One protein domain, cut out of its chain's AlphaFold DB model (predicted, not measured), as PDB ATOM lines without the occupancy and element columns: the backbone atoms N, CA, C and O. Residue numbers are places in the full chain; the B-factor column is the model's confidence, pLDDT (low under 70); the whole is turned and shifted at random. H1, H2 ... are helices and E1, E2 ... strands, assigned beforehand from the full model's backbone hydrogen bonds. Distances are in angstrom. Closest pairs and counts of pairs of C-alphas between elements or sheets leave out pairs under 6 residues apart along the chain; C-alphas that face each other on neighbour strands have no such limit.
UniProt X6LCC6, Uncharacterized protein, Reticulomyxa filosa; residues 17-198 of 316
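This is residues 17 to 198 of the 316 residues of an uncharacterized protein of Reticulomyxa filosa (UniProt X6LCC6). Two four-stranded sheets, E4 to E7 and E8 to E11, lie face to face as a sandwich, and a smaller sheet of E1, E2 and E3 packs beside E4, with E1 and E2 next to it. Residues 37 to 47 and 67 to 76 stick out from this body as two loops. The printed part has 182 residues, with the order E1 E2 H1 E3 and then E4 to E11; each sheet is antiparallel, its strands side by side in chain order. The class is mostly strand, though under half of the residues are in named elements. The whole is compact, with a radius of gyration of the C-alphas of 17.9 A and spans of 53 by 49 by 33 A.

Find C-alpha 20 at (-54.491, 31.258, 28.662), where E1, residues 20 to 24, begins. E2, residues 27 to 35, runs 22.0 A and bends by 70 degrees at residue 32. H1 is residues 48 to 51, and E3 is 57 to 62. At C-alpha 102, (-52.969, 34.450, 41.535), begins E4, residues 102 to 111, 22.4 A long, bending by 87 degrees at residue 105. Next come E5, 117 to 123, E6, 126 to 131, E7, 136 to 142, and E8, 153 to 156. E9, 167 to 174, is 22.7 A long and E10, 177 to 184, is 21.8 A; E11, 189 to 194, ends at (-55.839, 55.773, 31.178).

E1 and E2 form a hairpin, with N 22 and O 29 within hydrogen-bond range at 2.9 A; E2 and E3 are antiparallel neighbours, with N 28 and O 61 within hydrogen-bond range at 2.8 A. The closest C-alphas of E1 and E4 are Gln 20 and Arg 107, 6.0 A. E4 to E7 make a meander, each strand the antiparallel neighbour of the one before: look at N 109 and O 119, 3.0 A, N 120 and O 128, 2.8 A, and N 129 and O 139, 2.8 A. E8 to E11 make another, with N 155 and O 171, 3.0 A, N 170 and O 181, 2.8 A, and N 182 and O 191, 2.9 A. In the sandwich, the facing parts are 9.6 A centre to centre. H1 only just grazes the sheet of E4, with 5 pairs of C-alphas within 10 A; it is too short for an O i to N i+4 pair, and its one O i to N i+3 pair is within range.

The C-alphas farthest apart, Leu 71 and Lys 146, are 54.9 A apart. The printed part has no cut. The links E2 to H1 and E3 to E4 are long; in the latter, residues 84 to 85 pair antiparallel with 59 to 60 of E3. Mean pLDDT of the printed part is 81.1; residues 32 to 55, 69 to 78 and 159 to 166 are under 70.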
ATOM      1  N   GLN A  17     -58.391  24.242  33.975       70.12
ATOM      2  CA  GLN A  17     -59.447  25.253  33.951       70.12
ATOM      3  C   GLN A  17     -58.869  26.661  33.832       70.12
ATOM      4  O   GLN A  17     -57.846  26.992  34.433       70.12
ATOM      5  N   GLY A  18     -59.534  27.482  33.014       70.88
ATOM      6  CA  GLY A  18     -59.145  28.864  32.742       70.88
ATOM      7  C   GLY A  18     -57.726  29.097  32.193       70.88
ATOM      8  O   GLY A  18     -57.206  30.175  32.485       70.88
ATOM      9  N   PRO A  19     -57.083  28.171  31.437       78.75
ATOM     10  CA  PRO A  19     -55.779  28.458  30.845       78.75
ATOM     11  C   PRO A  19     -55.854  29.660  29.902       78.75
ATOM     12  O   PRO A  19     -56.852  29.864  29.204       78.75
ATOM     13  N   GLN A  20     -54.755  30.399  29.806       85.69
ATOM     14  CA  GLN A  20     -54.491  31.258  28.662       85.69
ATOM     15  C   GLN A  20     -53.626  30.492  27.660       85.69
ATOM     16  O   GLN A  20     -52.577  29.965  28.026       85.69
ATOM     17  N   CYS A  21     -54.048  30.472  26.397       87.31
ATOM     18  CA  CYS A  21     -53.255  29.962  25.282       87.31
ATOM     19  C   CYS A  21     -52.696  31.139  24.470       87.31
ATOM     20  O   CYS A  21     -53.403  32.128  24.254       87.31
ATOM     21  N   VAL A  22     -51.440  31.047  24.043       87.81
ATOM     22  CA  VAL A  22     -50.794  32.009  23.142       87.81
ATOM     23  C   VAL A  22     -50.032  31.259  22.050       87.81
ATOM     24  O   VAL A  22     -49.447  30.208  22.303       87.81
ATOM     25  N   LEU A  23     -50.048  31.799  20.832       85.62
ATOM     26  CA  LEU A  23     -49.286  31.268  19.705       85.62
ATOM     27  C   LEU A  23     -47.899  31.921  19.680       85.62
ATOM     28  O   LEU A  23     -47.791  33.145  19.615       85.62
ATOM     29  N   HIS A  24     -46.848  31.106  19.693       83.38
ATOM     30  CA  HIS A  24     -45.466  31.535  19.501       83.38
ATOM     31  C   HIS A  24     -44.870  30.813  18.301       83.38
ATOM     32  O   HIS A  24     -44.558  29.628  18.372       83.38
ATOM     33  N   LYS A  25     -44.695  31.514  17.177       83.81
ATOM     34  CA  LYS A  25     -44.221  30.904  15.923       83.81
ATOM     35  C   LYS A  25     -45.149  29.748  15.503       83.81
ATOM     36  O   LYS A  25     -46.279  30.002  15.112       83.81
ATOM     37  N   HIS A  26     -44.695  28.499  15.616       80.12
ATOM     38  CA  HIS A  26     -45.462  27.288  15.291       80.12
ATOM     39  C   HIS A  26     -45.862  26.487  16.543       80.12
ATOM     40  O   HIS A  26     -46.215  25.308  16.458       80.12
ATOM     41  N   GLU A  27     -45.751  27.105  17.718       85.12
ATOM     42  CA  GLU A  27     -45.972  26.468  19.008       85.12
ATOM     43  C   GLU A  27     -47.143  27.112  19.747       85.12
ATOM     44  O   GLU A  27     -47.283  28.334  19.796       85.12
ATOM     45  N   LEU A  28     -47.984  26.279  20.348       86.31
ATOM     46  CA  LEU A  28     -49.036  26.705  21.262       86.31
ATOM     47  C   LEU A  28     -48.502  26.610  22.686       86.31
ATOM     48  O   LEU A  28     -48.141  25.524  23.133       86.31
ATOM     49  N   LEU A  29     -48.473  27.734  23.398       86.44
ATOM     50  CA  LEU A  29     -48.057  27.816  24.794       86.44
ATOM     51  C   LEU A  29     -49.283  28.032  25.683       86.44
ATOM     52  O   LEU A  29     -50.044  28.982  25.495       86.44
ATOM     53  N   ILE A  30     -49.443  27.178  26.693       85.31
ATOM     54  CA  ILE A  30     -50.469  27.320  27.728       85.31
ATOM     55  C   ILE A  30     -49.834  27.836  29.015       85.31
ATOM     56  O   ILE A  30     -48.871  27.257  29.520       85.31
ATOM     57  N   CYS A  31     -50.420  28.890  29.588       77.50
ATOM     58  CA  CYS A  31     -50.021  29.439  30.880       77.50
ATOM     59  C   CYS A  31     -51.223  29.717  31.799       77.50
ATOM     60  O   CYS A  31     -52.329  30.029  31.356       77.50
ATOM     61  N   GLY A  32     -50.989  29.613  33.110       65.69
ATOM     62  CA  GLY A  32     -51.912  30.100  34.138       65.69
ATOM     63  C   GLY A  32     -53.154  29.271  34.435       65.69
ATOM     64  O   GLY A  32     -54.094  29.785  35.030       65.69
ATOM     65  N   SER A  33     -53.154  27.996  34.072       62.53
ATOM     66  CA  SER A  33     -54.195  27.060  34.487       62.53
ATOM     67  C   SER A  33     -54.035  26.597  35.933       62.53
ATOM     68  O   SER A  33     -52.912  26.512  36.434       62.53
ATOM     69  N   TRP A  34     -55.134  26.151  36.541       64.12
ATOM     70  CA  TRP A  34     -55.116  25.291  37.728       64.12
ATOM     71  C   TRP A  34     -55.717  23.918  37.418       64.12
ATOM     72  O   TRP A  34     -56.533  23.766  36.505       64.12
ATOM     73  N   LYS A  35     -55.289  22.915  38.190       56.81
ATOM     74  CA  LYS A  35     -55.803  21.546  38.109       56.81
ATOM     75  C   LYS A  35     -57.251  21.492  38.598       56.81
ATOM     76  O   LYS A  35     -57.551  21.974  39.691       56.81
ATOM     77  N   GLU A  36     -58.112  20.845  37.825       51.97
ATOM     78  CA  GLU A  36     -59.468  20.506  38.258       51.97
ATOM     79  C   GLU A  36     -59.432  19.416  39.349       51.97
ATOM     80  O   GLU A  36     -58.790  18.373  39.198       51.97
ATOM     81  N   SER A  37     -60.097  19.667  40.479       49.19
ATOM     82  CA  SER A  37     -60.388  18.652  41.498       49.19
ATOM     83  C   SER A  37     -61.719  17.991  41.146       49.19
ATOM     84  O   SER A  37     -62.693  18.695  40.902       49.19
ATOM     85  N   ALA A  38     -61.779  16.654  41.159       43.47
ATOM     86  CA  ALA A  38     -62.938  15.839  40.753       43.47
ATOM     87  C   ALA A  38     -64.238  16.086  41.555       43.47
ATOM     88  O   ALA A  38     -65.283  15.505  41.270       43.47
ATOM     89  N   SER A  39     -64.193  16.956  42.553       46.06
ATOM     90  CA  SER A  39     -65.320  17.373  43.367       46.06
ATOM     91  C   SER A  39     -65.344  18.893  43.420       46.06
ATOM     92  O   SER A  39     -64.687  19.469  44.273       46.06
ATOM     93  N   ILE A  40     -66.068  19.517  42.487       44.19
ATOM     94  CA  ILE A  40     -66.952  20.685  42.674       44.19
ATOM     95  C   ILE A  40     -67.724  20.841  41.354       44.19
ATOM     96  O   ILE A  40     -67.314  21.524  40.421       44.19
ATOM     97  N   LYS A  41     -68.869  20.161  41.263       48.00
ATOM     98  CA  LYS A  41     -69.956  20.589  40.382       48.00
ATOM     99  C   LYS A  41     -70.871  21.478  41.225       48.00
ATOM    100  O   LYS A  41     -71.374  21.035  42.251       48.00
ATOM    101  N   LEU A  42     -71.099  22.703  40.753       42.69
ATOM    102  CA  LEU A  42     -72.265  23.541  41.069       42.69
ATOM    103  C   LEU A  42     -72.359  24.362  42.383       42.69
ATOM    104  O   LEU A  42     -73.467  24.782  42.705       42.69
ATOM    105  N   LEU A  43     -71.278  24.728  43.097       40.41
ATOM    106  CA  LEU A  43     -71.384  25.764  44.158       40.41
ATOM    107  C   LEU A  43     -70.579  27.038  43.833       40.41
ATOM    108  O   LEU A  43     -69.407  27.188  44.157       40.41
ATOM    109  N   TYR A  44     -71.286  27.921  43.131       48.34
ATOM    110  CA  TYR A  44     -70.926  29.161  42.435       48.34
ATOM    111  C   TYR A  44     -69.911  30.135  43.111       48.34
ATOM    112  O   TYR A  44     -70.170  30.735  44.154       48.34
ATOM    113  N   TYR A  45     -68.814  30.397  42.383       51.50
ATOM    114  CA  TYR A  45     -68.059  31.656  42.165       51.50
ATOM    115  C   TYR A  45     -67.409  32.453  43.313       51.50
ATOM    116  O   TYR A  45     -66.552  33.285  43.018       51.50
ATOM    117  N   LEU A  46     -67.738  32.239  44.589       42.56
ATOM    118  CA  LEU A  46     -67.170  33.049  45.689       42.56
ATOM    119  C   LEU A  46     -66.065  32.341  46.485       42.56
ATOM    120  O   LEU A  46     -65.157  33.000  46.992       42.56
ATOM    121  N   LEU A  47     -66.103  31.010  46.564       40.41
ATOM    122  CA  LEU A  47     -65.129  30.227  47.335       40.41
ATOM    123  C   LEU A  47     -63.832  29.941  46.546       40.41
ATOM    124  O   LEU A  47     -62.768  29.754  47.137       40.41
ATOM    125  N   ASP A  48     -63.890  29.999  45.212       45.81
ATOM    126  CA  ASP A  48     -62.779  29.637  44.320       45.81
ATOM    127  C   ASP A  48     -61.605  30.635  44.347       45.81
ATOM    128  O   ASP A  48     -60.452  30.252  44.149       45.81
ATOM    129  N   LEU A  49     -61.835  31.909  44.689       45.31
ATOM    130  CA  LEU A  49     -60.765  32.917  44.811       45.31
ATOM    131  C   LEU A  49     -59.726  32.593  45.909       45.31
ATOM    132  O   LEU A  49     -58.644  33.191  45.927       45.31
ATOM    133  N   ILE A  50     -60.049  31.675  46.828       43.97
ATOM    134  CA  ILE A  50     -59.190  31.280  47.955       43.97
ATOM    135  C   ILE A  50     -58.323  30.053  47.607       43.97
ATOM    136  O   ILE A  50     -57.221  29.920  48.141       43.97
ATOM    137  N   VAL A  51     -58.769  29.183  46.691       43.47
ATOM    138  CA  VAL A  51     -58.090  27.909  46.359       43.47
ATOM    139  C   VAL A  51     -57.348  27.963  45.014       43.47
ATOM    140  O   VAL A  51     -56.335  27.280  44.838       43.47
ATOM    141  N   MET A  52     -57.798  28.795  44.071       48.19
ATOM    142  CA  MET A  52     -57.245  28.855  42.717       48.19
ATOM    143  C   MET A  52     -55.870  29.547  42.671       48.19
ATOM    144  O   MET A  52     -55.749  30.759  42.853       48.19
ATOM    145  N   GLY A  53     -54.821  28.772  42.387       48.66
ATOM    146  CA  GLY A  53     -53.478  29.302  42.115       48.66
ATOM    147  C   GLY A  53     -52.308  28.439  42.585       48.66
ATOM    148  O   GLY A  53     -51.170  28.762  42.260       48.66
ATOM    149  N   LYS A  54     -52.559  27.348  43.326       50.78
ATOM    150  CA  LYS A  54     -51.481  26.540  43.927       50.78
ATOM    151  C   LYS A  54     -50.690  25.682  42.936       50.78
ATOM    152  O   LYS A  54     -49.502  25.489  43.144       50.78
ATOM    153  N   ASN A  55     -51.318  25.203  41.862       59.16
ATOM    154  CA  ASN A  55     -50.664  24.324  40.890       59.16
ATOM    155  C   ASN A  55     -50.658  24.997  39.523       59.16
ATOM    156  O   ASN A  55     -51.666  24.976  38.817       59.16
ATOM    157  N   LYS A  56     -49.532  25.628  39.190       71.06
ATOM    158  CA  LYS A  56     -49.303  26.258  37.892       71.06
ATOM    159  C   LYS A  56     -48.600  25.259  37.002       71.06
ATOM    160  O   LYS A  56     -47.599  24.666  37.395       71.06
ATOM    161  N   HIS A  57     -49.130  25.095  35.804       78.38
ATOM    162  CA  HIS A  57     -48.535  24.248  34.791       78.38
ATOM    163  C   HIS A  57     -48.324  25.071  33.530       78.38
ATOM    164  O   HIS A  57     -49.109  25.969  33.215       78.38
ATOM    165  N   THR A  58     -47.230  24.785  32.839       86.38
ATOM    166  CA  THR A  58     -46.903  25.406  31.564       86.38
ATOM    167  C   THR A  58     -46.603  24.286  30.585       86.38
ATOM    168  O   THR A  58     -45.739  23.443  30.833       86.38
ATOM    169  N   PHE A  59     -47.372  24.253  29.503       88.44
ATOM    170  CA  PHE A  59     -47.261  23.245  28.457       88.44
ATOM    171  C   PHE A  59     -47.038  23.927  27.123       88.44
ATOM    172  O   PHE A  59     -47.552  25.022  26.891       88.44
ATOM    173  N   VAL A  60     -46.311  23.246  26.250       89.88
ATOM    174  CA  VAL A  60     -46.100  23.664  24.872       89.88
ATOM    175  C   VAL A  60     -46.467  22.523  23.930       89.88
ATOM    176  O   VAL A  60     -46.276  21.351  24.257       89.88
ATOM    177  N   MET A  61     -47.017  22.862  22.768       86.81
ATOM    178  CA  MET A  61     -47.280  21.922  21.682       86.81
ATOM    179  C   MET A  61     -46.749  22.492  20.374       86.81
ATOM    180  O   MET A  61     -47.123  23.593  19.979       86.81
ATOM    181  N   LYS A  62     -45.933  21.708  19.665       85.50
ATOM    182  CA  LYS A  62     -45.580  21.972  18.265       85.50
ATOM    183  C   LYS A  62     -46.728  21.500  17.387       85.50
ATOM    184  O   LYS A  62     -46.935  20.293  17.246       85.50
ATOM    185  N   TYR A  63     -47.479  22.443  16.834       81.88
ATOM    186  CA  TYR A  63     -48.659  22.121  16.045       81.88
ATOM    187  C   TYR A  63     -48.303  21.934  14.568       81.88
ATOM    188  O   TYR A  63     -47.599  22.747  13.969       81.88
ATOM    189  N   VAL A  64     -48.829  20.868  13.970       81.00
ATOM    190  CA  VAL A  64     -48.854  20.663  12.520       81.00
ATOM    191  C   VAL A  64     -50.286  20.349  12.119       81.00
ATOM    192  O   VAL A  64     -50.915  19.474  12.717       81.00
ATOM    193  N   SER A  65     -50.774  21.048  11.092       79.88
ATOM    194  CA  SER A  65     -52.090  20.797  10.505       79.88
ATOM    195  C   SER A  65     -52.253  19.310  10.197       79.88
ATOM    196  O   SER A  65     -51.484  18.720   9.442       79.88
ATOM    197  N   ILE A  66     -53.272  18.715  10.807       78.00
ATOM    198  CA  ILE A  66     -53.710  17.334  10.568       78.00
ATOM    199  C   ILE A  66     -54.424  17.176   9.218       78.00
ATOM    200  O   ILE A  66     -54.667  16.057   8.778       78.00
ATOM    201  N   TRP A  67     -54.762  18.297   8.577       79.12
ATOM    202  CA  TRP A  67     -55.410  18.349   7.270       79.12
ATOM    203  C   TRP A  67     -54.401  18.454   6.121       79.12
ATOM    204  O   TRP A  67     -54.758  18.212   4.968       79.12
ATOM    205  N   ASP A  68     -53.140  18.778   6.423       71.75
ATOM    206  CA  ASP A  68     -52.075  18.846   5.428       71.75
ATOM    207  C   ASP A  68     -51.524  17.440   5.159       71.75
ATOM    208  O   ASP A  68     -51.183  16.699   6.080       71.75
ATOM    209  N   ASN A  69     -51.360  17.075   3.885       59.00
ATOM    210  CA  ASN A  69     -50.700  15.820   3.517       59.00
ATOM    211  C   ASN A  69     -49.217  15.856   3.940       59.00
ATOM    212  O   ASN A  69     -48.386  16.503   3.299       59.00
ATOM    213  N   ILE A  70     -48.877  15.125   5.007       61.41
ATOM    214  CA  ILE A  70     -47.540  15.038   5.627       61.41
ATOM    215  C   ILE A  70     -46.584  14.166   4.785       61.41
ATOM    216  O   ILE A  70     -45.948  13.245   5.286       61.41
ATOM    217  N   LEU A  71     -46.480  14.415   3.478       54.81
ATOM    218  CA  LEU A  71     -45.599  13.633   2.599       54.81
ATOM    219  C   LEU A  71     -44.144  14.130   2.587       54.81
ATOM    220  O   LEU A  71     -43.270  13.378   2.176       54.81
ATOM    221  N   ASN A  72     -43.859  15.343   3.083       52.06
ATOM    222  CA  ASN A  72     -42.532  15.971   2.950       52.06
ATOM    223  C   ASN A  72     -41.914  16.535   4.246       52.06
ATOM    224  O   ASN A  72     -40.951  17.297   4.170       52.06
ATOM    225  N   LYS A  73     -42.417  16.202   5.442       55.62
ATOM    226  CA  LYS A  73     -41.782  16.652   6.696       55.62
ATOM    227  C   LYS A  73     -40.869  15.546   7.224       55.62
ATOM    228  O   LYS A  73     -41.341  14.494   7.635       55.62
ATOM    229  N   SER A  74     -39.561  15.780   7.136       51.00
ATOM    230  CA  SER A  74     -38.509  14.881   7.615       51.00
ATOM    231  C   SER A  74     -38.732  14.472   9.078       51.00
ATOM    232  O   SER A  74     -39.125  15.282   9.916       51.00
ATOM    233  N   ASN A  75     -38.453  13.198   9.371       51.06
ATOM    234  CA  ASN A  75     -38.597  12.505  10.661       51.06
ATOM    235  C   ASN A  75     -37.700  13.040  11.804       51.06
ATOM    236  O   ASN A  75     -37.288  12.269  12.668       51.06
ATOM    237  N   GLU A  76     -37.334  14.321  11.838       51.47
ATOM    238  CA  GLU A  76     -36.310  14.776  12.787       51.47
ATOM    239  C   GLU A  76     -36.810  15.081  14.206       51.47
ATOM    240  O   GLU A  76     -35.978  15.162  15.101       51.47
ATOM    241  N   LEU A  77     -38.119  15.156  14.494       54.00
ATOM    242  CA  LEU A  77     -38.618  15.325  15.875       54.00
ATOM    243  C   LEU A  77     -40.008  14.680  16.068       54.00
ATOM    244  O   LEU A  77     -41.019  15.215  15.625       54.00
ATOM    245  N   ASN A  78     -40.069  13.545  16.770       61.50
ATOM    246  CA  ASN A  78     -41.236  12.647  16.879       61.50
ATOM    247  C   ASN A  78     -42.425  13.117  17.757       61.50
ATOM    248  O   ASN A  78     -43.250  12.288  18.118       61.50
ATOM    249  N   ASN A  79     -42.568  14.406  18.091       73.44
ATOM    250  CA  ASN A  79     -43.546  14.862  19.104       73.44
ATOM    251  C   ASN A  79     -44.512  15.961  18.604       73.44
ATOM    252  O   ASN A  79     -44.893  16.851  19.368       73.44
ATOM    253  N   TYR A  80     -44.884  15.963  17.321       83.88
ATOM    254  CA  TYR A  80     -45.895  16.902  16.815       83.88
ATOM    255  C   TYR A  80     -47.285  16.591  17.365       83.88
ATOM    256  O   TYR A  80     -47.646  15.429  17.533       83.88
ATOM    257  N   ASN A  81     -48.086  17.637  17.579       86.69
ATOM    258  CA  ASN A  81     -49.454  17.526  18.095       86.69
ATOM    259  C   ASN A  81     -49.533  16.784  19.444       86.69
ATOM    260  O   ASN A  81     -50.566  16.205  19.785       86.69
ATOM    261  N   GLU A  82     -48.449  16.832  20.226       89.19
ATOM    262  CA  GLU A  82     -48.386  16.332  21.597       89.19
ATOM    263  C   GLU A  82     -48.098  17.479  22.566       89.19
ATOM    264  O   GLU A  82     -47.267  18.350  22.296       89.19
ATOM    265  N   TRP A  83     -48.778  17.474  23.712       89.56
ATOM    266  CA  TRP A  83     -48.494  18.398  24.803       89.56
ATOM    267  C   TRP A  83     -47.300  17.899  25.611       89.56
ATOM    268  O   TRP A  83     -47.358  16.826  26.211       89.56
ATOM    269  N   ILE A  84     -46.248  18.709  25.686       90.56
ATOM    270  CA  ILE A  84     -45.076  18.438  26.525       90.56
ATOM    271  C   ILE A  84     -44.908  19.545  27.574       90.56
ATOM    272  O   ILE A  84     -45.351  20.678  27.348       90.56
ATOM    273  N   PRO A  85     -44.300  19.253  28.741       90.25
ATOM    274  CA  PRO A  85     -43.923  20.296  29.688       90.25
ATOM    275  C   PRO A  85     -43.064  21.358  28.997       90.25
ATOM    276  O   PRO A  85     -42.185  21.026  28.205       90.25
ATOM    277  N   PHE A  86     -43.306  22.629  29.301       90.62
ATOM    278  CA  PHE A  86     -42.419  23.700  28.857       90.62
ATOM    279  C   PHE A  86     -41.113  23.612  29.651       90.62
ATOM    280  O   PHE A  86     -41.160  23.624  30.879       90.62
ATOM    281  N   THR A  87     -39.966  23.473  28.983       91.44
ATOM    282  CA  THR A  87     -38.671  23.242  29.642       91.44
ATOM    283  C   THR A  87     -37.595  24.221  29.195       91.44
ATOM    284  O   THR A  87     -37.652  24.749  28.088       91.44
ATOM    285  N   ASP A  88     -36.586  24.420  30.044       89.81
ATOM    286  CA  ASP A  88     -35.374  25.152  29.677       89.81
ATOM    287  C   ASP A  88     -34.488  24.339  28.708       89.81
ATOM    288  O   ASP A  88     -34.769  23.185  28.369       89.81
ATOM    289  N   ASN A  89     -33.356  24.920  28.303       88.94
ATOM    290  CA  ASN A  89     -32.376  24.273  27.416       88.94
ATOM    291  C   ASN A  89     -31.703  23.020  28.018       88.94
ATOM    292  O   ASN A  89     -30.923  22.354  27.340       88.94
ATOM    293  N   LYS A  90     -31.953  22.713  29.294       91.38
ATOM    294  CA  LYS A  90     -31.456  21.534  30.015       91.38
ATOM    295  C   LYS A  90     -32.584  20.541  30.327       91.38
ATOM    296  O   LYS A  90     -32.362  19.606  31.092       91.38
ATOM    297  N   ASN A  91     -33.762  20.710  29.719       88.50
ATOM    298  CA  ASN A  91     -34.970  19.911  29.940       88.50
ATOM    299  C   ASN A  91     -35.547  20.009  31.365       88.50
ATOM    300  O   ASN A  91     -36.288  19.122  31.795       88.50
ATOM    301  N   HIS A  92     -35.250  21.077  32.108       90.06
ATOM    302  CA  HIS A  92     -35.908  21.325  33.386       90.06
ATOM    303  C   HIS A  92     -37.273  21.981  33.158       90.06
ATOM    304  O   HIS A  92     -37.334  22.993  32.459       90.06
ATOM    305  N   PRO A  93     -38.361  21.461  33.755       89.69
ATOM    306  CA  PRO A  93     -39.678  22.076  33.651       89.69
ATOM    307  C   PRO A  93     -39.683  23.515  34.165       89.69
ATOM    308  O   PRO A  93     -39.231  23.800  35.274       89.69
ATOM    309  N   ILE A  94     -40.247  24.411  33.365       89.88
ATOM    310  CA  ILE A  94     -40.467  25.811  33.694       89.88
ATOM    311  C   ILE A  94     -41.933  25.985  34.049       89.88
ATOM    312  O   ILE A  94     -42.832  25.603  33.301       89.88
ATOM    313  N   ILE A  95     -42.168  26.626  35.185       88.38
ATOM    314  CA  ILE A  95     -43.495  27.040  35.616       88.38
ATOM    315  C   ILE A  95     -43.552  28.561  35.540       88.38
ATOM    316  O   ILE A  95     -42.826  29.261  36.245       88.38
ATOM    317  N   ILE A  96     -44.433  29.083  34.689       88.81
ATOM    318  CA  ILE A  96     -44.620  30.527  34.549       88.81
ATOM    319  C   ILE A  96     -45.565  31.026  35.654       88.81
ATOM    320  O   ILE A  96     -46.789  30.930  35.550       88.81
ATOM    321  N   GLY A  97     -44.968  31.577  36.713       84.94
ATOM    322  CA  GLY A  97     -45.627  32.259  37.834       84.94
ATOM    323  C   GLY A  97     -45.033  31.874  39.193       84.94
ATOM    324  O   GLY A  97     -44.605  30.743  39.377       84.94
ATOM    325  N   ARG A  98     -45.017  32.800  40.162       83.62
ATOM    326  CA  ARG A  98     -44.383  32.609  41.490       83.62
ATOM    327  C   ARG A  98     -45.388  32.118  42.525       83.62
ATOM    328  O   ARG A  98     -46.561  32.422  42.378       83.62
ATOM    329  N   ASP A  99     -44.976  31.448  43.593       77.62
ATOM    330  CA  ASP A  99     -45.876  30.752  44.542       77.62
ATOM    331  C   ASP A  99     -47.126  31.536  44.987       77.62
ATOM    332  O   ASP A  99     -48.225  30.986  45.024       77.62
ATOM    333  N   ASN A 100     -46.996  32.841  45.245       80.00
ATOM    334  CA  ASN A 100     -48.098  33.684  45.726       80.00
ATOM    335  C   ASN A 100     -48.910  34.381  44.618       80.00
ATOM    336  O   ASN A 100     -49.910  35.040  44.914       80.00
ATOM    337  N   ASP A 101     -48.499  34.279  43.351       84.81
ATOM    338  CA  ASP A 101     -49.213  34.940  42.258       84.81
ATOM    339  C   ASP A 101     -50.542  34.222  41.962       84.81
ATOM    340  O   ASP A 101     -50.582  33.003  41.779       84.81
ATOM    341  N   LYS A 102     -51.632  34.981  41.833       84.81
ATOM    342  CA  LYS A 102     -52.969  34.450  41.535       84.81
ATOM    343  C   LYS A 102     -53.263  34.568  40.040       84.81
ATOM    344  O   LYS A 102     -53.530  35.656  39.546       84.81
ATOM    345  N   TYR A 103     -53.225  33.450  39.320       84.69
ATOM    346  CA  TYR A 103     -53.387  33.416  37.854       84.69
ATOM    347  C   TYR A 103     -54.846  33.226  37.395       84.69
ATOM    348  O   TYR A 103     -55.118  32.963  36.227       84.69
ATOM    349  N   VAL A 104     -55.809  33.401  38.301       82.88
ATOM    350  CA  VAL A 104     -57.239  33.384  37.966       82.88
ATOM    351  C   VAL A 104     -57.541  34.454  36.926       82.88
ATOM    352  O   VAL A 104     -57.271  35.635  37.139       82.88
ATOM    353  N   GLY A 105     -58.099  34.028  35.793       82.25
ATOM    354  CA  GLY A 105     -58.444  34.929  34.701       82.25
ATOM    355  C   GLY A 105     -57.238  35.644  34.091       82.25
ATOM    356  O   GLY A 105     -57.403  36.769  33.608       82.25
ATOM    357  N   VAL A 106     -56.056  35.017  34.133       89.12
ATOM    358  CA  VAL A 106     -54.842  35.524  33.490       89.12
ATOM    359  C   VAL A 106     -55.093  35.804  32.005       89.12
ATOM    360  O   VAL A 106     -55.848  35.101  31.326       89.12
ATOM    361  N   ARG A 107     -54.443  36.846  31.496       92.88
ATOM    362  CA  ARG A 107     -54.297  37.089  30.061       92.88
ATOM    363  C   ARG A 107     -52.836  37.284  29.743       92.88
ATOM    364  O   ARG A 107     -52.089  37.804  30.572       92.88
ATOM    365  N   ALA A 108     -52.449  36.875  28.547       94.12
ATOM    366  CA  ALA A 108     -51.097  37.036  28.075       94.12
ATOM    367  C   ALA A 108     -51.086  37.333  26.581       94.12
ATOM    368  O   ALA A 108     -51.950  36.851  25.846       94.12
ATOM    369  N   VAL A 109     -50.100  38.115  26.158       94.25
ATOM    370  CA  VAL A 109     -49.788  38.358  24.749       94.25
ATOM    371  C   VAL A 109     -48.292  38.176  24.548       94.25
ATOM    372  O   VAL A 109     -47.500  38.480  25.443       94.25
ATOM    373  N   ILE A 110     -47.916  37.662  23.383       93.38
ATOM    374  CA  ILE A 110     -46.518  37.602  22.969       93.38
ATOM    375  C   ILE A 110     -46.217  38.822  22.117       93.38
ATOM    376  O   ILE A 110     -47.016  39.211  21.264       93.38
ATOM    377  N   GLY A 111     -45.057  39.408  22.365       92.31
ATOM    378  CA  GLY A 111     -44.613  40.587  21.666       92.31
ATOM    379  C   GLY A 111     -43.177  40.948  21.972       92.31
ATOM    380  O   GLY A 111     -42.318  40.091  22.191       92.31
ATOM    381  N   GLY A 112     -42.954  42.252  21.993       90.56
ATOM    382  CA  GLY A 112     -41.635  42.847  21.974       90.56
ATOM    383  C   GLY A 112     -41.035  42.881  20.568       90.56
ATOM    384  O   GLY A 112     -41.575  42.279  19.638       90.56
ATOM    385  N   ILE A 113     -39.910  43.575  20.418       88.00
ATOM    386  CA  ILE A 113     -39.241  43.847  19.136       88.00
ATOM    387  C   ILE A 113     -38.958  42.550  18.370       88.00
ATOM    388  O   ILE A 113     -39.103  42.503  17.151       88.00
ATOM    389  N   ASN A 114     -38.590  41.485  19.090       89.06
ATOM    390  CA  ASN A 114     -38.249  40.185  18.511       89.06
ATOM    391  C   ASN A 114     -39.319  39.104  18.741       89.06
ATOM    392  O   ASN A 114     -39.036  37.919  18.544       89.06
ATOM    393  N   ASN A 115     -40.534  39.474  19.172       91.12
ATOM    394  CA  ASN A 115     -41.613  38.532  19.500       91.12
ATOM    395  C   ASN A 115     -41.170  37.409  20.463       91.12
ATOM    396  O   ASN A 115     -41.540  36.244  20.304       91.12
ATOM    397  N   ASN A 116     -40.326  37.741  21.440       93.88
ATOM    398  CA  ASN A 116     -39.784  36.813  22.436       93.88
ATOM    399  C   ASN A 116     -40.233  37.136  23.866       93.88
ATOM    400  O   ASN A 116     -39.885  36.399  24.785       93.88
ATOM    401  N   LEU A 117     -40.992  38.214  24.066       96.06
ATOM    402  CA  LEU A 117     -41.469  38.621  25.379       96.06
ATOM    403  C   LEU A 117     -42.922  38.199  25.567       96.06
ATOM    404  O   LEU A 117     -43.797  38.537  24.772       96.06
ATOM    405  N   LEU A 118     -43.179  37.476  26.650       96.69
ATOM    406  CA  LEU A 118     -44.509  37.121  27.113       96.69
ATOM    407  C   LEU A 118     -44.945  38.133  28.175       96.69
ATOM    408  O   LEU A 118     -44.447  38.133  29.305       96.69
ATOM    409  N   PHE A 119     -45.898  38.986  27.814       97.62
ATOM    410  CA  PHE A 119     -46.542  39.913  28.737       97.62
ATOM    411  C   PHE A 119     -47.711  39.206  29.402       97.62
ATOM    412  O   PHE A 119     -48.587  38.692  28.712       97.62
ATOM    413  N   ILE A 120     -47.738  39.180  30.732       96.19
ATOM    414  CA  ILE A 120     -48.713  38.417  31.514       96.19
ATOM    415  C   ILE A 120     -49.388  39.348  32.504       96.19
ATOM    416  O   ILE A 120     -48.733  39.947  33.349       96.19
ATOM    417  N   THR A 121     -50.706  39.414  32.443       96.12
ATOM    418  CA  THR A 121     -51.545  40.235  33.319       96.12
ATOM    419  C   THR A 121     -52.440  39.352  34.172       96.12
ATOM    420  O   THR A 121     -53.115  38.462  33.650       96.12
ATOM    421  N   TYR A 122     -52.437  39.574  35.485       92.81
ATOM    422  CA  TYR A 122     -53.076  38.680  36.451       92.81
ATOM    423  C   TYR A 122     -53.453  39.404  37.751       92.81
ATOM    424  O   TYR A 122     -53.092  40.563  37.980       92.81
ATOM    425  N   LEU A 123     -54.193  38.712  38.617       89.12
ATOM    426  CA  LEU A 123     -54.692  39.273  39.869       89.12
ATOM    427  C   LEU A 123     -53.566  39.666  40.850       89.12
ATOM    428  O   LEU A 123     -52.538  38.987  40.922       89.12
ATOM    429  N   PRO A 124     -53.800  40.684  41.704       91.19
ATOM    430  CA  PRO A 124     -54.969  41.565  41.690       91.19
ATOM    431  C   PRO A 124     -54.926  42.592  40.552       91.19
ATOM    432  O   PRO A 124     -55.942  42.817  39.907       91.19
ATOM    433  N   THR A 125     -53.771  43.196  40.286       95.62
ATOM    434  CA  THR A 125     -53.580  44.243  39.268       95.62
ATOM    435  C   THR A 125     -52.145  44.191  38.736       95.62
ATOM    436  O   THR A 125     -51.484  45.217  38.622       95.62
ATOM    437  N   ASN A 126     -51.621  42.994  38.484       96.19
ATOM    438  CA  ASN A 126     -50.214  42.786  38.150       96.19
ATOM    439  C   ASN A 126     -50.001  42.678  36.641       96.19
ATOM    440  O   ASN A 126     -50.852  42.150  35.920       96.19
ATOM    441  N   ILE A 127     -48.824  43.113  36.197       97.81
ATOM    442  CA  ILE A 127     -48.266  42.802  34.885       97.81
ATOM    443  C   ILE A 127     -46.818  42.325  35.045       97.81
ATOM    444  O   ILE A 127     -46.043  42.898  35.808       97.81
ATOM    445  N   SER A 128     -46.461  41.267  34.326       97.31
ATOM    446  CA  SER A 128     -45.120  40.687  34.305       97.31
ATOM    447  C   SER A 128     -44.628  40.529  32.874       97.31
ATOM    448  O   SER A 128     -45.423  40.265  31.974       97.31
ATOM    449  N   VAL A 129     -43.317  40.643  32.686       97.81
ATOM    450  CA  VAL A 129     -42.625  40.348  31.428       97.81
ATOM    451  C   VAL A 129     -41.746  39.133  31.652       97.81
ATOM    452  O   VAL A 129     -40.884  39.146  32.532       97.81
ATOM    453  N   PHE A 130     -41.984  38.086  30.873       96.31
ATOM    454  CA  PHE A 130     -41.198  36.861  30.869       96.31
ATOM    455  C   PHE A 130     -40.528  36.701  29.507       96.31
ATOM    456  O   PHE A 130     -41.194  36.780  28.479       96.31
ATOM    457  N   ASP A 131     -39.219  36.489  29.489       95.81
ATOM    458  CA  ASP A 131     -38.472  36.259  28.256       95.81
ATOM    459  C   ASP A 131     -38.492  34.775  27.894       95.81
ATOM    460  O   ASP A 131     -37.995  33.926  28.637       95.81
ATOM    461  N   LEU A 132     -39.056  34.467  26.731       94.00
ATOM    462  CA  LEU A 132     -39.173  33.106  26.215       94.00
ATOM    463  C   LEU A 132     -37.831  32.528  25.744       94.00
ATOM    464  O   LEU A 132     -37.737  31.317  25.584       94.00
ATOM    465  N   ASN A 133     -36.799  33.354  25.537       93.56
ATOM    466  CA  ASN A 133     -35.467  32.883  25.141       93.56
ATOM    467  C   ASN A 133     -34.591  32.531  26.351       93.56
ATOM    468  O   ASN A 133     -33.861  31.541  26.327       93.56
ATOM    469  N   THR A 134     -34.625  33.366  27.391       94.50
ATOM    470  CA  THR A 134     -33.814  33.172  28.606       94.50
ATOM    471  C   THR A 134     -34.552  32.414  29.703       94.50
ATOM    472  O   THR A 134     -33.920  31.957  30.655       94.50
ATOM    473  N   PHE A 135     -35.869  32.243  29.557       94.00
ATOM    474  CA  PHE A 135     -36.758  31.599  30.520       94.00
ATOM    475  C   PHE A 135     -36.796  32.300  31.886       94.00
ATOM    476  O   PHE A 135     -36.925  31.658  32.931       94.00
ATOM    477  N   GLN A 136     -36.672  33.629  31.889       94.31
ATOM    478  CA  GLN A 136     -36.605  34.439  33.103       94.31
ATOM    479  C   GLN A 136     -37.619  35.582  33.090       94.31
ATOM    480  O   GLN A 136     -37.966  36.137  32.048       94.31
ATOM    481  N   PHE A 137     -38.077  35.967  34.282       95.81
ATOM    482  CA  PHE A 137     -38.822  37.211  34.449       95.81
ATOM    483  C   PHE A 137     -37.873  38.403  34.341       95.81
ATOM    484  O   PHE A 137     -36.893  38.489  35.077       95.81
ATOM    485  N   ILE A 138     -38.210  39.341  33.461       97.31
ATOM    486  CA  ILE A 138     -37.478  40.600  33.290       97.31
ATOM    487  C   ILE A 138     -38.032  41.667  34.232       97.31
ATOM    488  O   ILE A 138     -37.288  42.396  34.886       97.31
ATOM    489  N   LYS A 139     -39.363  41.782  34.293       97.31
ATOM    490  CA  LYS A 139     -40.033  42.880  34.990       97.31
ATOM    491  C   LYS A 139     -41.338  42.425  35.618       97.31
ATOM    492  O   LYS A 139     -42.082  41.638  35.040       97.31
ATOM    493  N   HIS A 140     -41.624  43.002  36.777       97.25
ATOM    494  CA  HIS A 140     -42.927  42.988  37.421       97.25
ATOM    495  C   HIS A 140     -43.353  44.430  37.684       97.25
ATOM    496  O   HIS A 140     -42.520  45.260  38.065       97.25
ATOM    497  N   ASP A 141     -44.632  44.723  37.488       97.62
ATOM    498  CA  ASP A 141     -45.211  46.035  37.749       97.62
ATOM    499  C   ASP A 141     -46.692  45.918  38.129       97.62
ATOM    500  O   ASP A 141     -47.312  44.854  38.028       97.62
ATOM    501  N   THR A 142     -47.267  47.022  38.594       97.50
ATOM    502  CA  THR A 142     -48.669  47.112  38.999       97.50
ATOM    503  C   THR A 142     -49.428  48.029  38.049       97.50
ATOM    504  O   THR A 142     -49.132  49.212  37.908       97.50
ATOM    505  N   LEU A 143     -50.460  47.480  37.414       97.62
ATOM    506  CA  LEU A 143     -51.386  48.221  36.570       97.62
ATOM    507  C   LEU A 143     -52.163  49.242  37.421       97.62
ATOM    508  O   LEU A 143     -52.699  48.869  38.469       97.62
ATOM    509  N   PRO A 144     -52.317  50.503  36.972       95.88
ATOM    510  CA  PRO A 144     -53.065  51.528  37.700       95.88
ATOM    511  C   PRO A 144     -54.582  51.323  37.544       95.88
ATOM    512  O   PRO A 144     -55.287  52.115  36.913       95.88
ATOM    513  N   ALA A 145     -55.096  50.233  38.109       91.56
ATOM    514  CA  ALA A 145     -56.502  49.862  38.094       91.56
ATOM    515  C   ALA A 145     -57.087  49.902  39.512       91.56
ATOM    516  O   ALA A 145     -56.487  49.426  40.468       91.56
ATOM    517  N   LYS A 146     -58.299  50.451  39.649       87.81
ATOM    518  CA  LYS A 146     -59.014  50.500  40.940       87.81
ATOM    519  C   LYS A 146     -59.671  49.170  41.325       87.81
ATOM    520  O   LYS A 146     -60.063  48.999  42.470       87.81
ATOM    521  N   ASN A 147     -59.855  48.275  40.357       87.00
ATOM    522  CA  ASN A 147     -60.507  46.981  40.537       87.00
ATOM    523  C   ASN A 147     -59.552  45.863  40.139       87.00
ATOM    524  O   ASN A 147     -58.653  46.077  39.328       87.00
ATOM    525  N   TYR A 148     -59.837  44.661  40.630       89.94
ATOM    526  CA  TYR A 148     -59.171  43.442  40.194       89.94
ATOM    527  C   TYR A 148     -59.247  43.233  38.676       89.94
ATOM    528  O   TYR A 148     -60.315  43.384  38.069       89.94
ATOM    529  N   ILE A 149     -58.099  42.881  38.099       90.69
ATOM    530  CA  ILE A 149     -57.881  42.565  36.691       90.69
ATOM    531  C   ILE A 149     -57.914  41.044  36.521       90.69
ATOM    532  O   ILE A 149     -56.973  40.340  36.869       90.69
ATOM    533  N   GLU A 150     -59.023  40.543  35.985       89.31
ATOM    534  CA  GLU A 150     -59.298  39.119  35.774       89.31
ATOM    535  C   GLU A 150     -60.226  38.967  34.566       89.31
ATOM    536  O   GLU A 150     -61.101  39.807  34.353       89.31
ATOM    537  N   TYR A 151     -60.028  37.918  33.765       87.12
ATOM    538  CA  TYR A 151     -60.856  37.601  32.592       87.12
ATOM    539  C   TYR A 151     -61.106  38.800  31.665       87.12
ATOM    540  O   TYR A 151     -62.192  38.963  31.102       87.12
ATOM    541  N   HIS A 152     -60.102  39.658  31.558       92.06
ATOM    542  CA  HIS A 152     -60.178  40.954  30.912       92.06
ATOM    543  C   HIS A 152     -59.826  40.849  29.422       92.06
ATOM    544  O   HIS A 152     -59.464  39.775  28.935       92.06
ATOM    545  N   CYS A 153     -59.949  41.962  28.698       93.88
ATOM    546  CA  CYS A 153     -59.392  42.093  27.354       93.88
ATOM    547  C   CYS A 153     -57.946  42.543  27.472       93.88
ATOM    548  O   CYS A 153     -57.697  43.587  28.076       93.88
ATOM    549  N   PHE A 154     -57.029  41.787  26.883       95.06
ATOM    550  CA  PHE A 154     -55.636  42.179  26.740       95.06
ATOM    551  C   PHE A 154     -55.189  41.858  25.322       95.06
ATOM    552  O   PHE A 154     -55.320  40.713  24.880       95.06
ATOM    553  N   VAL A 155     -54.749  42.886  24.600       94.69
ATOM    554  CA  VAL A 155     -54.376  42.794  23.185       94.69
ATOM    555  C   VAL A 155     -53.128  43.622  22.920       94.69
ATOM    556  O   VAL A 155     -52.887  44.640  23.572       94.69
ATOM    557  N   SER A 156     -52.345  43.195  21.940       92.19
ATOM    558  CA  SER A 156     -51.274  43.992  21.360       92.19
ATOM    559  C   SER A 156     -51.834  44.992  20.352       92.19
ATOM    560  O   SER A 156     -52.878  44.761  19.741       92.19
ATOM    561  N   LYS A 157     -51.152  46.126  20.179       87.88
ATOM    562  CA  LYS A 157     -51.427  47.024  19.055       87.88
ATOM    563  C   LYS A 157     -50.716  46.542  17.795       87.88
ATOM    564  O   LYS A 157     -49.607  46.012  17.878       87.88
ATOM    565  N   SER A 158     -51.350  46.769  16.646       73.00
ATOM    566  CA  SER A 158     -50.796  46.424  15.338       73.00
ATOM    567  C   SER A 158     -49.483  47.174  15.066       73.00
ATOM    568  O   SER A 158     -49.276  48.293  15.547       73.00
ATOM    569  N   GLU A 159     -48.591  46.570  14.275       65.19
ATOM    570  CA  GLU A 159     -47.292  47.161  13.904       65.19
ATOM    571  C   GLU A 159     -47.440  48.538  13.237       65.19
ATOM    572  O   GLU A 159     -46.626  49.431  13.459       65.19
ATOM    573  N   ASN A 160     -48.531  48.749  12.492       55.88
ATOM    574  CA  ASN A 160     -48.821  50.007  11.799       55.88
ATOM    575  C   ASN A 160     -49.045  51.199  12.752       55.88
ATOM    576  O   ASN A 160     -48.939  52.349  12.325       55.88
ATOM    577  N   GLU A 161     -49.352  50.952  14.030       53.94
ATOM    578  CA  GLU A 161     -49.543  51.995  15.046       53.94
ATOM    579  C   GLU A 161     -48.324  52.210  15.959       53.94
ATOM    580  O   GLU A 161     -48.325  53.139  16.780       53.94
ATOM    581  N   GLN A 162     -47.273  51.393  15.835       60.81
ATOM    582  CA  GLN A 162     -46.078  51.508  16.670       60.81
ATOM    583  C   GLN A 162     -45.234  52.709  16.226       60.81
ATOM    584  O   GLN A 162     -44.362  52.628  15.365       60.81
ATOM    585  N   LYS A 163     -45.511  53.868  16.836       52.81
ATOM    586  CA  LYS A 163     -44.842  55.149  16.536       52.81
ATOM    587  C   LYS A 163     -43.326  55.127  16.764       52.81
ATOM    588  O   LYS A 163     -42.620  55.883  16.110       52.81
ATOM    589  N   ASN A 164     -42.847  54.282  17.677       59.44
ATOM    590  CA  ASN A 164     -41.432  54.057  17.952       59.44
ATOM    591  C   ASN A 164     -41.161  52.557  17.894       59.44
ATOM    592  O   ASN A 164     -41.713  51.814  18.701       59.44
ATOM    593  N   LYS A 165     -40.250  52.128  17.011       62.47
ATOM    594  CA  LYS A 165     -39.818  50.723  16.899       62.47
ATOM    595  C   LYS A 165     -39.239  50.135  18.196       62.47
ATOM    596  O   LYS A 165     -39.013  48.940  18.246       62.47
ATOM    597  N   GLN A 166     -38.964  50.962  19.205       69.50
ATOM    598  CA  GLN A 166     -38.383  50.549  20.485       69.50
ATOM    599  C   GLN A 166     -39.419  50.198  21.559       69.50
ATOM    600  O   GLN A 166     -39.064  49.558  22.545       69.50
ATOM    601  N   ASN A 167     -40.681  50.614  21.393       83.88
ATOM    602  CA  ASN A 167     -41.678  50.497  22.451       83.88
ATOM    603  C   ASN A 167     -42.850  49.618  22.017       83.88
ATOM    604  O   ASN A 167     -43.592  49.953  21.089       83.88
ATOM    605  N   TYR A 168     -43.066  48.524  22.743       92.12
ATOM    606  CA  TYR A 168     -44.186  47.628  22.497       92.12
ATOM    607  C   TYR A 168     -45.460  48.170  23.146       92.12
ATOM    608  O   TYR A 168     -45.477  48.514  24.329       92.12
ATOM    609  N   GLN A 169     -46.542  48.253  22.372       93.69
ATOM    610  CA  GLN A 169     -47.799  48.840  22.826       93.69
ATOM    611  C   GLN A 169     -48.901  47.796  22.954       93.69
ATOM    612  O   GLN A 169     -49.119  46.964  22.074       93.69
ATOM    613  N   MET A 170     -49.640  47.886  24.053       96.12
ATOM    614  CA  MET A 170     -50.735  46.991  24.398       96.12
ATOM    615  C   MET A 170     -51.929  47.794  24.906       96.12
ATOM    616  O   MET A 170     -51.803  48.931  25.371       96.12
ATOM    617  N   LEU A 171     -53.102  47.181  24.836       96.31
ATOM    618  CA  LEU A 171     -54.338  47.714  25.385       96.31
ATOM    619  C   LEU A 171     -54.936  46.719  26.363       96.31
ATOM    620  O   LEU A 171     -54.954  45.512  26.115       96.31
ATOM    621  N   LEU A 172     -55.466  47.250  27.459       96.12
ATOM    622  CA  LEU A 172     -56.169  46.475  28.462       96.12
ATOM    623  C   LEU A 172     -57.514  47.116  28.781       96.12
ATOM    624  O   LEU A 172     -57.580  48.300  29.101       96.12
ATOM    625  N   PHE A 173     -58.574  46.310  28.769       94.12
ATOM    626  CA  PHE A 173     -59.904  46.717  29.216       94.12
ATOM    627  C   PHE A 173     -60.443  45.709  30.222       94.12
ATOM    628  O   PHE A 173     -60.487  44.515  29.940       94.12
ATOM    629  N   CYS A 174     -60.844  46.186  31.399       91.19
ATOM    630  CA  CYS A 174     -61.423  45.375  32.465       91.19
ATOM    631  C   CYS A 174     -62.360  46.216  33.333       91.19
ATOM    632  O   CYS A 174     -61.911  47.147  34.007       91.19
ATOM    633  N   LYS A 175     -63.650  45.870  33.407       87.38
ATOM    634  CA  LYS A 175     -64.635  46.630  34.198       87.38
ATOM    635  C   LYS A 175     -64.580  48.125  33.825       87.38
ATOM    636  O   LYS A 175     -64.929  48.500  32.716       87.38
ATOM    637  N   LYS A 176     -64.139  48.986  34.748       88.00
ATOM    638  CA  LYS A 176     -63.974  50.440  34.550       88.00
ATOM    639  C   LYS A 176     -62.539  50.858  34.201       88.00
ATOM    640  O   LYS A 176     -62.283  52.046  34.050       88.00
ATOM    641  N   ALA A 177     -61.602  49.915  34.159       91.06
ATOM    642  CA  ALA A 177     -60.210  50.169  33.823       91.06
ATOM    643  C   ALA A 177     -60.015  50.011  32.313       91.06
ATOM    644  O   ALA A 177     -60.275  48.943  31.761       91.06
ATOM    645  N   GLY A 178     -59.561  51.077  31.664       94.19
ATOM    646  CA  GLY A 178     -59.061  51.066  30.296       94.19
ATOM    647  C   GLY A 178     -57.641  51.600  30.330       94.19
ATOM    648  O   GLY A 178     -57.417  52.671  30.889       94.19
ATOM    649  N   LEU A 179     -56.680  50.862  29.787       95.88
ATOM    650  CA  LEU A 179     -55.267  51.217  29.838       95.88
ATOM    651  C   LEU A 179     -54.640  51.090  28.454       95.88
ATOM    652  O   LEU A 179     -54.758  50.055  27.802       95.88
ATOM    653  N   SER A 180     -53.920  52.133  28.051       96.12
ATOM    654  CA  SER A 180     -52.842  52.035  27.074       96.12
ATOM    655  C   SER A 180     -51.567  51.738  27.841       96.12
ATOM    656  O   SER A 180     -51.198  52.498  28.740       96.12
ATOM    657  N   ILE A 181     -50.915  50.641  27.489       97.06
ATOM    658  CA  ILE A 181     -49.687  50.176  28.121       97.06
ATOM    659  C   ILE A 181     -48.587  50.254  27.072       97.06
ATOM    660  O   ILE A 181     -48.756  49.773  25.955       97.06
ATOM    661  N   GLU A 182     -47.474  50.870  27.430       95.94
ATOM    662  CA  GLU A 182     -46.280  50.956  26.599       95.94
ATOM    663  C   GLU A 182     -45.109  50.371  27.387       95.94
ATOM    664  O   GLU A 182     -44.944  50.686  28.566       95.94
ATOM    665  N   TYR A 183     -44.338  49.489  26.761       96.31
ATOM    666  CA  TYR A 183     -43.162  48.865  27.353       96.31
ATOM    667  C   TYR A 183     -41.917  49.258  26.563       96.31
ATOM    668  O   TYR A 183     -41.845  48.999  25.365       96.31
ATOM    669  N   ASP A 184     -40.968  49.893  27.245       94.50
ATOM    670  CA  ASP A 184     -39.636  50.222  26.729       94.50
ATOM    671  C   ASP A 184     -38.701  49.050  27.063       94.50
ATOM    672  O   ASP A 184     -38.428  48.795  28.241       94.50
ATOM    673  N   GLU A 185     -38.267  48.316  26.036       93.56
ATOM    674  CA  GLU A 185     -37.435  47.112  26.182       93.56
ATOM    675  C   GLU A 185     -35.997  47.420  26.606       93.56
ATOM    676  O   GLU A 185     -35.405  46.639  27.348       93.56
ATOM    677  N   ASP A 186     -35.453  48.575  26.215       92.56
ATOM    678  CA  ASP A 186     -34.089  48.972  26.578       92.56
ATOM    679  C   ASP A 186     -34.001  49.300  28.075       92.56
ATOM    680  O   ASP A 186     -33.028  48.967  28.757       92.56
ATOM    681  N   LYS A 187     -35.037  49.959  28.606       95.00
ATOM    682  CA  LYS A 187     -35.097  50.378  30.016       95.00
ATOM    683  C   LYS A 187     -35.816  49.381  30.919       95.00
ATOM    684  O   LYS A 187     -35.730  49.508  32.142       95.00
ATOM    685  N   ASN A 188     -36.539  48.419  30.349       95.69
ATOM    686  CA  ASN A 188     -37.441  47.512  31.060       95.69
ATOM    687  C   ASN A 188     -38.476  48.255  31.924       95.69
ATOM    688  O   ASN A 188     -38.731  47.913  33.088       95.69
ATOM    689  N   THR A 189     -39.063  49.314  31.361       96.62
ATOM    690  CA  THR A 189     -40.023  50.181  32.062       96.62
ATOM    691  C   THR A 189     -41.376  50.215  31.377       96.62
ATOM    692  O   THR A 189     -41.456  50.328  30.156       96.62
ATOM    693  N   PHE A 190     -42.438  50.201  32.184       97.81
ATOM    694  CA  PHE A 190     -43.795  50.435  31.713       97.81
ATOM    695  C   PHE A 190     -44.185  51.910  31.799       97.81
ATOM    696  O   PHE A 190     -43.856  52.609  32.758       97.81
ATOM    697  N   GLN A 191     -44.973  52.356  30.825       97.31
ATOM    698  CA  GLN A 191     -45.756  53.581  30.894       97.31
ATOM    699  C   GLN A 191     -47.235  53.244  30.736       97.31
ATOM    700  O   GLN A 191     -47.633  52.484  29.852       97.31
ATOM    701  N   PHE A 192     -48.062  53.843  31.587       97.31
ATOM    702  CA  PHE A 192     -49.496  53.592  31.619       97.31
ATOM    703  C   PHE A 192     -50.265  54.879  31.342       97.31
ATOM    704  O   PHE A 192     -50.031  55.904  31.983       97.31
ATOM    705  N   ARG A 193     -51.229  54.822  30.424       96.06
ATOM    706  CA  ARG A 193     -52.178  55.915  30.174       96.06
ATOM    707  C   ARG A 193     -53.596  55.396  30.307       96.06
ATOM    708  O   ARG A 193     -53.930  54.351  29.760       96.06
ATOM    709  N   GLN A 194     -54.432  56.131  31.028       94.75
ATOM    710  CA  GLN A 194     -55.839  55.773  31.178       94.75
ATOM    711  C   GLN A 194     -56.589  56.027  29.869       94.75
ATOM    712  O   GLN A 194     -56.413  57.062  29.227       94.75
ATOM    713  N   ILE A 195     -57.451  55.086  29.513       93.25
ATOM    714  CA  ILE A 195     -58.385  55.169  28.398       93.25
ATOM    715  C   ILE A 195     -59.792  55.204  28.980       93.25
ATOM    716  O   ILE A 195     -60.115  54.478  29.923       93.25
ATOM    717  N   HIS A 196     -60.644  56.050  28.410       88.88
ATOM    718  CA  HIS A 196     -62.037  56.107  28.816       88.88
ATOM    719  C   HIS A 196     -62.757  54.799  28.459       88.88
ATOM    720  O   HIS A 196     -62.743  54.358  27.309       88.88
ATOM    721  N   VAL A 197     -63.413  54.188  29.446       85.94
ATOM    722  CA  VAL A 197     -64.249  52.998  29.249       85.94
ATOM    723  C   VAL A 197     -65.709  53.398  29.332       85.94
ATOM    724  O   VAL A 197     -66.139  54.015  30.308       85.94
ATOM    725  N   TYR A 198     -66.474  53.021  28.313       77.31
ATOM    726  CA  TYR A 198     -67.906  53.268  28.280       77.31
ATOM    727  C   TYR A 198     -68.639  52.417  29.333       77.31
ATOM    728  O   TYR A 198     -68.326  51.241  29.527       77.31
TER     729      TYR A 198